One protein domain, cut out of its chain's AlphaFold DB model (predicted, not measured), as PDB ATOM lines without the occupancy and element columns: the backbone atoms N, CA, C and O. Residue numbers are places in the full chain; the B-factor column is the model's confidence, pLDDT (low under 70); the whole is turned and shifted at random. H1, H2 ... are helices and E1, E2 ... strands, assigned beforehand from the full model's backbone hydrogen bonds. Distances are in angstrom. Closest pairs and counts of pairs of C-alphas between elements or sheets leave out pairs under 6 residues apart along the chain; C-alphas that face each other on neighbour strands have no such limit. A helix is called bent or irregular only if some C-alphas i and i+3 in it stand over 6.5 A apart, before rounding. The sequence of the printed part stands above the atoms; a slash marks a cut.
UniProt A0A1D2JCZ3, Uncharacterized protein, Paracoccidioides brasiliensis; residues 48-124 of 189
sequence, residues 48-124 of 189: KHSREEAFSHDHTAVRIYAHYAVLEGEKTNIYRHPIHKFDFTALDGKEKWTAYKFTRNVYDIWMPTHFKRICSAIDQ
ATOM      1  N   LYS A  48     200.896 134.838 194.155       47.41
ATOM      2  CA  LYS A  48     200.638 136.221 194.574       47.41
ATOM      3  C   LYS A  48     199.194 136.321 195.085       47.41
ATOM      4  O   LYS A  48     198.283 136.623 194.327       47.41
ATOM      5  N   HIS A  49     198.971 136.045 196.367       50.59
ATOM      6  CA  HIS A  49     197.664 136.222 196.996       50.59
ATOM      7  C   HIS A  49     197.525 137.661 197.500       50.59
ATOM      8  O   HIS A  49     198.020 137.995 198.578       50.59
ATOM      9  N   SER A  50     196.842 138.512 196.730       42.31
ATOM     10  CA  SER A  50     196.132 139.641 197.337       42.31
ATOM     11  C   SER A  50     195.058 139.044 198.249       42.31
ATOM     12  O   SER A  50     194.270 138.210 197.795       42.31
ATOM     13  N   ARG A  51     195.103 139.367 199.546       58.75
ATOM     14  CA  ARG A  51     194.103 138.931 200.525       58.75
ATOM     15  C   ARG A  51     193.261 140.130 200.911       58.75
ATOM     16  O   ARG A  51     193.751 141.028 201.585       58.75
ATOM     17  N   GLU A  52     192.006 140.105 200.502       62.88
ATOM     18  CA  GLU A  52     190.988 141.030 200.989       62.88
ATOM     19  C   GLU A  52     190.178 140.313 202.067       62.88
ATOM     20  O   GLU A  52     189.810 139.151 201.907       62.88
ATOM     21  N   GLU A  53     189.939 140.958 203.203       67.06
ATOM     22  CA  GLU A  53     189.278 140.321 204.343       67.06
ATOM     23  C   GLU A  53     187.867 140.877 204.514       67.06
ATOM     24  O   GLU A  53     187.669 142.087 204.602       67.06
ATOM     25  N   ALA A  54     186.876 139.985 204.575       75.06
ATOM     26  CA  ALA A  54     185.470 140.343 204.716       75.06
ATOM     27  C   ALA A  54     184.901 139.838 206.045       75.06
ATOM     28  O   ALA A  54     185.187 138.719 206.486       75.06
ATOM     29  N   PHE A  55     184.036 140.654 206.650       81.69
ATOM     30  CA  PHE A  55     183.298 140.311 207.862       81.69
ATOM     31  C   PHE A  55     181.833 140.055 207.529       81.69
ATOM     32  O   PHE A  55     181.208 140.791 206.773       81.69
ATOM     33  N   SER A  56     181.271 139.027 208.148       87.56
ATOM     34  CA  SER A  56     179.831 138.800 208.204       87.56
ATOM     35  C   SER A  56     179.448 138.563 209.655       87.56
ATOM     36  O   SER A  56     180.196 137.917 210.393       87.56
ATOM     37  N   HIS A  57     178.301 139.080 210.082       90.06
ATOM     38  CA  HIS A  57     177.824 138.901 211.445       90.06
ATOM     39  C   HIS A  57     176.332 138.573 211.478       90.06
ATOM     40  O   HIS A  57     175.578 138.931 210.578       90.06
ATOM     41  N   ASP A  58     175.924 137.889 212.540       90.06
ATOM     42  CA  ASP A  58     174.533 137.787 212.970       90.06
ATOM     43  C   ASP A  58     174.410 138.358 214.396       90.06
ATOM     44  O   ASP A  58     175.329 139.017 214.888       90.06
ATOM     45  N   HIS A  59     173.266 138.165 215.052       88.94
ATOM     46  CA  HIS A  59     173.021 138.700 216.395       88.94
ATOM     47  C   HIS A  59     173.861 138.024 217.496       88.94
ATOM     48  O   HIS A  59     173.900 138.533 218.614       88.94
ATOM     49  N   THR A  60     174.548 136.918 217.189       91.44
ATOM     50  CA  THR A  60     175.353 136.140 218.149       91.44
ATOM     51  C   THR A  60     176.806 135.972 217.740       91.44
ATOM     52  O   THR A  60     177.682 135.889 218.594       91.44
ATOM     53  N   ALA A  61     177.100 135.931 216.442       93.38
ATOM     54  CA  ALA A  61     178.371 135.458 215.933       93.38
ATOM     55  C   ALA A  61     178.955 136.352 214.843       93.38
ATOM     56  O   ALA A  61     178.245 136.938 214.024       93.38
ATOM     57  N   VAL A  62     180.285 136.374 214.784       93.81
ATOM     58  CA  VAL A  62     181.067 136.988 213.708       93.81
ATOM     59  C   VAL A  62     181.796 135.894 212.933       93.81
ATOM     60  O   VAL A  62     182.316 134.935 213.505       93.81
ATOM     61  N   ARG A  63     181.837 136.040 211.609       93.81
ATOM     62  CA  ARG A  63     182.569 135.197 210.661       93.81
ATOM     63  C   ARG A  63     183.547 136.084 209.898       93.81
ATOM     64  O   ARG A  63     183.139 137.061 209.273       93.81
ATOM     65  N   ILE A  64     184.824 135.738 209.961       93.12
ATOM     66  CA  ILE A  64     185.916 136.410 209.260       93.12
ATOM     67  C   ILE A  64     186.336 135.520 208.100       93.12
ATOM     68  O   ILE A  64     186.609 134.329 208.289       93.12
ATOM     69  N   TYR A  65     186.416 136.102 206.913       92.19
ATOM     70  CA  TYR A  65     186.816 135.411 205.702       92.19
ATOM     71  C   TYR A  65     187.996 136.104 205.023       92.19
ATOM     72  O   TYR A  65     188.046 137.327 204.978       92.19
ATOM     73  N   ALA A  66     188.900 135.317 204.443       88.56
ATOM     74  CA  ALA A  66     189.925 135.779 203.514       88.56
ATOM     75  C   ALA A  66     189.451 135.501 202.090       88.56
ATOM     76  O   ALA A  66     189.165 134.354 201.744       88.56
ATOM     77  N   HIS A  67     189.414 136.528 201.260       88.50
ATOM     78  CA  HIS A  67     189.247 136.417 199.824       88.50
ATOM     79  C   HIS A  67     190.613 136.304 199.158       88.50
ATOM     80  O   HIS A  67     191.577 136.929 199.597       88.50
ATOM     81  N   TYR A  68     190.709 135.479 198.122       87.00
ATOM     82  CA  TYR A  68     191.909 135.376 197.305       87.00
ATOM     83  C   TYR A  68     191.538 135.094 195.855       87.00
ATOM     84  O   TYR A  68     190.611 134.333 195.572       87.00
ATOM     85  N   ALA A  69     192.284 135.710 194.947       89.94
ATOM     86  CA  ALA A  69     192.193 135.429 193.527       89.94
ATOM     87  C   ALA A  69     193.157 134.298 193.143       89.94
ATOM     88  O   ALA A  69     194.279 134.216 193.660       89.94
ATOM     89  N   VAL A  70     192.717 133.439 192.228       89.25
ATOM     90  CA  VAL A  70     193.549 132.465 191.515       89.25
ATOM     91  C   VAL A  70     193.441 132.783 190.030       89.25
ATOM     92  O   VAL A  70     192.339 132.877 189.490       89.25
ATOM     93  N   LEU A  71     194.596 132.982 189.398       89.81
ATOM     94  CA  LEU A  71     194.711 133.243 187.968       89.81
ATOM     95  C   LEU A  71     194.904 131.905 187.249       89.81
ATOM     96  O   LEU A  71     195.896 131.219 187.492       89.81
ATOM     97  N   GLU A  72     193.962 131.537 186.388       90.44
ATOM     98  CA  GLU A  72     194.014 130.328 185.565       90.44
ATOM     99  C   GLU A  72     193.866 130.728 184.090       90.44
ATOM    100  O   GLU A  72     192.763 130.884 183.559       90.44
ATOM    101  N   GLY A  73     195.008 130.969 183.437       88.69
ATOM    102  CA  GLY A  73     195.051 131.553 182.096       88.69
ATOM    103  C   GLY A  73     194.473 132.971 182.091       88.69
ATOM    104  O   GLY A  73     194.918 133.826 182.851       88.69
ATOM    105  N   GLU A  74     193.466 133.202 181.249       88.38
ATOM    106  CA  GLU A  74     192.743 134.481 181.144       88.38
ATOM    107  C   GLU A  74     191.633 134.636 182.198       88.38
ATOM    108  O   GLU A  74     191.057 135.711 182.355       88.38
ATOM    109  N   LYS A  75     191.306 133.569 182.939       86.38
ATOM    110  CA  LYS A  75     190.239 133.598 183.942       86.38
ATOM    111  C   LYS A  75     190.804 133.939 185.312       86.38
ATOM    112  O   LYS A  75     191.763 133.330 185.783       86.38
ATOM    113  N   THR A  76     190.147 134.878 185.986       89.88
ATOM    114  CA  THR A  76     190.407 135.184 187.395       89.88
ATOM    115  C   THR A  76     189.256 134.650 188.232       89.88
ATOM    116  O   THR A  76     188.134 135.140 188.134       89.88
ATOM    117  N   ASN A  77     189.531 133.652 189.069       90.94
ATOM    118  CA  ASN A  77     188.550 133.093 189.992       90.94
ATOM    119  C   ASN A  77     188.767 133.675 191.392       90.94
ATOM    120  O   ASN A  77     189.887 133.650 191.905       90.94
ATOM    121  N   ILE A  78     187.703 134.176 192.026       89.88
ATOM    122  CA  ILE A  78     187.749 134.700 193.398       89.88
ATOM    123  C   ILE A  78     187.156 133.659 194.343       89.88
ATOM    124  O   ILE A  78     185.992 133.280 194.229       89.88
ATOM    125  N   TYR A  79     187.952 133.234 195.318       90.62
ATOM    126  CA  TYR A  79     187.547 132.281 196.341       90.62
ATOM    127  C   TYR A  79     187.526 132.936 197.713       90.62
ATOM    128  O   TYR A  79     188.202 133.933 197.966       90.62
ATOM    129  N   ARG A  80     186.767 132.330 198.628       90.69
ATOM    130  CA  ARG A  80     186.666 132.762 200.019       90.69
ATOM    131  C   ARG A  80     187.017 131.620 200.964       90.69
ATOM    132  O   ARG A  80     186.426 130.547 200.891       90.69
ATOM    133  N   HIS A  81     187.934 131.873 201.889       87.88
ATOM    134  CA  HIS A  81     188.354 130.942 202.927       87.88
ATOM    135  C   HIS A  81     187.913 131.445 204.313       87.88
ATOM    136  O   HIS A  81     188.273 132.563 204.686       87.88
ATOM    137  N   PRO A  82     187.144 130.666 205.096       91.31
ATOM    138  CA  PRO A  82     186.815 131.027 206.474       91.31
ATOM    139  C   PRO A  82     188.080 131.053 207.336       91.31
ATOM    140  O   PRO A  82     188.723 130.026 207.524       91.31
ATOM    141  N   ILE A  83     188.434 132.223 207.871       90.50
ATOM    142  CA  ILE A  83     189.574 132.383 208.786       90.50
ATOM    143  C   ILE A  83     189.138 132.025 210.202       90.50
ATOM    144  O   ILE A  83     189.836 131.314 210.923       90.50
ATOM    145  N   HIS A  84     187.986 132.551 210.619       92.12
ATOM    146  CA  HIS A  84     187.506 132.370 211.977       92.12
ATOM    147  C   HIS A  84     185.995 132.572 212.073       92.12
ATOM    148  O   HIS A  84     185.418 133.395 211.365       92.12
ATOM    149  N   LYS A  85     185.352 131.833 212.975       94.38
ATOM    150  CA  LYS A  85     183.949 132.007 213.343       94.38
ATOM    151  C   LYS A  85     183.850 131.876 214.851       94.38
ATOM    152  O   LYS A  85     184.346 130.894 215.396       94.38
ATOM    153  N   PHE A  86     183.190 132.831 215.487       93.62
ATOM    154  CA  PHE A  86     183.010 132.830 216.930       93.62
ATOM    155  C   PHE A  86     181.693 133.472 217.345       93.62
ATOM    156  O   PHE A  86     181.174 134.332 216.635       93.62
ATOM    157  N   ASP A  87     181.187 133.054 218.503       93.69
ATOM    158  CA  ASP A  87     180.021 133.630 219.167       93.69
ATOM    159  C   ASP A  87     180.499 134.666 220.195       93.69
ATOM    160  O   ASP A  87     181.233 134.348 221.130       93.69
ATOM    161  N   PHE A  88     180.118 135.926 219.997       91.19
ATOM    162  CA  PHE A  88     180.508 137.027 220.873       91.19
ATOM    163  C   PHE A  88     179.574 137.202 222.077       91.19
ATOM    164  O   PHE A  88     179.866 138.028 222.943       91.19
ATOM    165  N   THR A  89     178.462 136.469 222.127       92.88
ATOM    166  CA  THR A  89     177.497 136.438 223.238       92.88
ATOM    167  C   THR A  89     177.756 135.266 224.188       92.88
ATOM    168  O   THR A  89     177.465 135.357 225.381       92.88
ATOM    169  N   ALA A  90     178.375 134.194 223.694       92.19
ATOM    170  CA  ALA A  90     178.768 133.036 224.483       92.19
ATOM    171  C   ALA A  90     179.870 133.356 225.513       92.19
ATOM    172  O   ALA A  90     180.657 134.295 225.363       92.19
ATOM    173  N   LEU A  91     179.954 132.516 226.555       92.31
ATOM    174  CA  LEU A  91     180.999 132.558 227.589       92.31
ATOM    175  C   LEU A  91     181.201 133.959 228.196       92.31
ATOM    176  O   LEU A  91     182.337 134.415 228.329       92.31
ATOM    177  N   ASP A  92     180.099 134.642 228.518       91.31
ATOM    178  CA  ASP A  92     180.102 135.998 229.089       91.31
ATOM    179  C   ASP A  92     180.841 137.028 228.208       91.31
ATOM    180  O   ASP A  92     181.562 137.914 228.664       91.31
ATOM    181  N   GLY A  93     180.718 136.878 226.886       90.75
ATOM    182  CA  GLY A  93     181.302 137.805 225.923       90.75
ATOM    183  C   GLY A  93     182.824 137.745 225.818       90.75
ATOM    184  O   GLY A  93     183.455 138.724 225.407       90.75
ATOM    185  N   LYS A  94     183.435 136.597 226.138       92.75
ATOM    186  CA  LYS A  94     184.891 136.370 226.047       92.75
ATOM    187  C   LYS A  94     185.503 136.841 224.718       92.75
ATOM    188  O   LYS A  94     186.616 137.371 224.707       92.75
ATOM    189  N   GLU A  95     184.789 136.673 223.605       92.19
ATOM    190  CA  GLU A  95     185.275 136.993 222.254       92.19
ATOM    191  C   GLU A  95     184.727 138.312 221.688       92.19
ATOM    192  O   GLU A  95     185.000 138.662 220.539       92.19
ATOM    193  N   LYS A  96     184.047 139.120 222.513       91.19
ATOM    194  CA  LYS A  96     183.446 140.407 222.119       91.19
ATOM    195  C   LYS A  96     184.413 141.363 221.415       91.19
ATOM    196  O   LYS A  96     184.027 142.079 220.498       91.19
ATOM    197  N   TRP A  97     185.684 141.370 221.818       93.31
ATOM    198  CA  TRP A  97     186.704 142.265 221.256       93.31
ATOM    199  C   TRP A  97     187.555 141.630 220.153       93.31
ATOM    200  O   TRP A  97     188.494 142.262 219.669       93.31
ATOM    201  N   THR A  98     187.292 140.378 219.774       92.62
ATOM    202  CA  THR A  98     188.138 139.637 218.830       92.62
ATOM    203  C   THR A  98     188.116 140.264 217.439       92.62
ATOM    204  O   THR A  98     189.187 140.553 216.908       92.62
ATOM    205  N   ALA A  99     186.931 140.569 216.893       90.19
ATOM    206  CA  ALA A  99     186.806 141.221 215.586       90.19
ATOM    207  C   ALA A  99     187.525 142.577 215.568       90.19
ATOM    208  O   ALA A  99     188.371 142.812 214.713       90.19
ATOM    209  N   TYR A 100     187.269 143.422 216.572       91.69
ATOM    210  CA  TYR A 100     187.904 144.734 216.690       91.69
ATOM    211  C   TYR A 100     189.438 144.643 216.710       91.69
ATOM    212  O   TYR A 100     190.107 145.333 215.943       91.69
ATOM    213  N   LYS A 101     190.007 143.773 217.557       93.69
ATOM    214  CA  LYS A 101     191.464 143.582 217.637       93.69
ATOM    215  C   LYS A 101     192.040 143.067 216.322       93.69
ATOM    216  O   LYS A 101     193.104 143.520 215.916       93.69
ATOM    217  N   PHE A 102     191.349 142.133 215.671       91.38
ATOM    218  CA  PHE A 102     191.759 141.611 214.375       91.38
ATOM    219  C   PHE A 102     191.805 142.735 213.332       91.38
ATOM    220  O   PHE A 102     192.870 142.985 212.779       91.38
ATOM    221  N   THR A 103     190.718 143.497 213.162       91.19
ATOM    222  CA  THR A 103     190.669 144.636 212.233       91.19
ATOM    223  C   THR A 103     191.766 145.652 212.544       91.19
ATOM    224  O   THR A 103     192.519 146.031 211.655       91.19
ATOM    225  N   ARG A 104     191.938 146.055 213.810       93.88
ATOM    226  CA  ARG A 104     193.016 146.979 214.202       93.88
ATOM    227  C   ARG A 104     194.394 146.469 213.794       93.88
ATOM    228  O   ARG A 104     195.154 147.225 213.206       93.88
ATOM    229  N   ASN A 105     194.693 145.194 214.027       93.44
ATOM    230  CA  ASN A 105     195.976 144.609 213.635       93.44
ATOM    231  C   ASN A 105     196.183 144.594 212.111       93.44
ATOM    232  O   ASN A 105     197.309 144.797 211.653       93.44
ATOM    233  N   VAL A 106     195.119 144.388 211.327       90.12
ATOM    234  CA  VAL A 106     195.182 144.471 209.859       90.12
ATOM    235  C   VAL A 106     195.634 145.867 209.434       90.12
ATOM    236  O   VAL A 106     196.593 145.993 208.680       90.12
ATOM    237  N   TYR A 107     195.017 146.916 209.979       91.31
ATOM    238  CA  TYR A 107     195.361 148.300 209.641       91.31
ATOM    239  C   TYR A 107     196.708 148.752 210.214       91.31
ATOM    240  O   TYR A 107     197.481 149.404 209.518       91.31
ATOM    241  N   ASP A 108     197.001 148.414 211.466       94.19
ATOM    242  CA  ASP A 108     198.159 148.950 212.186       94.19
ATOM    243  C   ASP A 108     199.467 148.228 211.809       94.19
ATOM    244  O   ASP A 108     200.543 148.825 211.867       94.19
ATOM    245  N   ILE A 109     199.398 146.946 211.422       91.88
ATOM    246  CA  ILE A 109     200.581 146.098 211.199       91.88
ATOM    247  C   ILE A 109     200.651 145.599 209.755       91.88
ATOM    248  O   ILE A 109     201.668 145.777 209.071       91.88
ATOM    249  N   TRP A 110     199.590 144.939 209.285       90.94
ATOM    250  CA  TRP A 110     199.625 144.252 207.995       90.94
ATOM    251  C   TRP A 110     199.590 145.235 206.824       90.94
ATOM    252  O   TRP A 110     200.434 145.144 205.934       90.94
ATOM    253  N   MET A 111     198.688 146.215 206.844       92.25
ATOM    254  CA  MET A 111     198.447 147.110 205.713       92.25
ATOM    255  C   MET A 111     199.659 147.977 205.336       92.25
ATOM    256  O   MET A 111     199.980 148.026 204.150       92.25
ATOM    257  N   PRO A 112     200.418 148.584 206.272       94.69
ATOM    258  CA  PRO A 112     201.629 149.328 205.921       94.69
ATOM    259  C   PRO A 112     202.696 148.427 205.293       94.69
ATOM    260  O   PRO A 112     203.400 148.827 204.366       94.69
ATOM    261  N   THR A 113     202.811 147.194 205.790       93.31
ATOM    262  CA  THR A 113     203.738 146.196 205.247       93.31
ATOM    263  C   THR A 113     203.304 145.766 203.849       93.31
ATOM    264  O   THR A 113     204.130 145.677 202.944       93.31
ATOM    265  N   HIS A 114     202.009 145.535 203.649       91.12
ATOM    266  CA  HIS A 114     201.449 145.148 202.362       91.12
ATOM    267  C   HIS A 114     201.590 146.261 201.322       91.12
ATOM    268  O   HIS A 114     202.065 146.000 200.221       91.12
ATOM    269  N   PHE A 115     201.309 147.509 201.700       92.56
ATOM    270  CA  PHE A 115     201.497 148.676 200.842       92.56
ATOM    271  C   PHE A 115     202.943 148.794 200.346       92.56
ATOM    272  O   PHE A 115     203.174 148.913 199.147       92.56
ATOM    273  N   LYS A 116     203.937 148.636 201.233       94.94
ATOM    274  CA  LYS A 116     205.356 148.614 200.830       94.94
ATOM    275  C   LYS A 116     205.674 147.499 199.836       94.94
ATOM    276  O   LYS A 116     206.473 147.706 198.928       94.94
ATOM    277  N   ARG A 117     205.064 146.321 199.998       92.50
ATOM    278  CA  ARG A 117     205.231 145.201 199.057       92.50
ATOM    279  C   ARG A 117     204.612 145.516 197.697       92.50
ATOM    280  O   ARG A 117     205.212 145.149 196.696       92.50
ATOM    281  N   ILE A 118     203.464 146.196 197.662       92.75
ATOM    282  CA  ILE A 118     202.831 146.652 196.416       92.75
ATOM    283  C   ILE A 118     203.724 147.678 195.718       92.75
ATOM    284  O   ILE A 118     204.065 147.463 194.562       92.75
ATOM    285  N   CYS A 119     204.167 148.732 196.415       94.81
ATOM    286  CA  CYS A 119     205.082 149.725 195.839       94.81
ATOM    287  C   CYS A 119     206.347 149.059 195.292       94.81
ATOM    288  O   CYS A 119     206.673 149.224 194.126       94.81
ATOM    289  N   SER A 120     206.985 148.200 196.092       95.31
ATOM    290  CA  SER A 120     208.175 147.465 195.661       95.31
ATOM    291  C   SER A 120     207.920 146.568 194.447       95.31
ATOM    292  O   SER A 120     208.823 146.395 193.634       95.31
ATOM    293  N   ALA A 121     206.728 145.979 194.316       92.81
ATOM    294  CA  ALA A 121     206.369 145.182 193.148       92.81
ATOM    295  C   ALA A 121     206.144 146.051 191.903       92.81
ATOM    296  O   ALA A 121     206.529 145.624 190.820       92.81
ATOM    297  N   ILE A 122     205.560 147.245 192.059       91.06
ATOM    298  CA  ILE A 122     205.379 148.224 190.977       91.06
ATOM    299  C   ILE A 122     206.736 148.742 190.495       91.06
ATOM    300  O   ILE A 122     206.984 148.758 189.296       91.06
ATOM    301  N   ASP A 123     207.645 149.074 191.414       90.81
ATOM    302  CA  ASP A 123     208.984 149.582 191.085       90.81
ATOM    303  C   ASP A 123     209.850 148.558 190.321       90.81
ATOM    304  O   ASP A 123     210.838 148.917 189.687       90.81
ATOM    305  N   GLN A 124     209.499 147.269 190.392       91.62
ATOM    306  CA  GLN A 124     210.172 146.186 189.666       91.62
ATOM    307  C   GLN A 124     209.604 145.952 188.257       91.62
ATOM    308  O   GLN A 124     210.127 145.107 187.529       91.62
TER     309      GLN A 124
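Overview. This is residues 48 to 124 of the 189 residues of an uncharacterized protein of Paracoccidioides brasiliensis (UniProt A0A1D2JCZ3). A long, twisted hairpin, E2 and E3, with shorter E1 beside E2, makes a three-strand antiparallel sheet, ordered E1 - E2 - E3. Bent helix H1 covers part of one face with its first arm; its second runs clear of the sheet. The printed part has 77 residues, with three named strands, then one named helix: mixed class. It is loose, radius of gyration of the C-alphas 15.8 A, spanning 50 by 28 by 12 A.

Along the chain. E1, residues 51 to 57, begins at C-alpha 51 (194.103, 138.931, 200.525). From first to last C-alpha, E2, residues 61 to 72, measures 34.5 A and E3, residues 75 to 87, 36.7 A. H1, residues 98 to 123, was assigned as one helix by its hydrogen bonds but is bent: C-alphas 108 and 111 are 6.7 A apart. Its arms are H1a, residues 98 to 108, and H1b, residues 111 to 123, ending at C-alpha 123 (208.984, 149.582, 191.085).

Arrangement. The strands form a meander, each the antiparallel neighbour of the one before. N 54 and O 65, and N 70 and O 77, each 2.9 A apart, are within hydrogen-bond range. H1a is on the sheet at a height of 10.8 A, over E1 and E2; its closest C-alpha pair with E2 is Val 62 and Ala 99, 7.4 A. H1b is apart from E1, E2 and E3. Both arms have every O i to N i+4 pair within hydrogen-bond range.

Size, cuts and confidence. The farthest C-alphas, Asp 92 and Gln 124, are 50.6 A apart. The printed part has no cut and no long link. Residues 48 to 53 have pLDDT under 70.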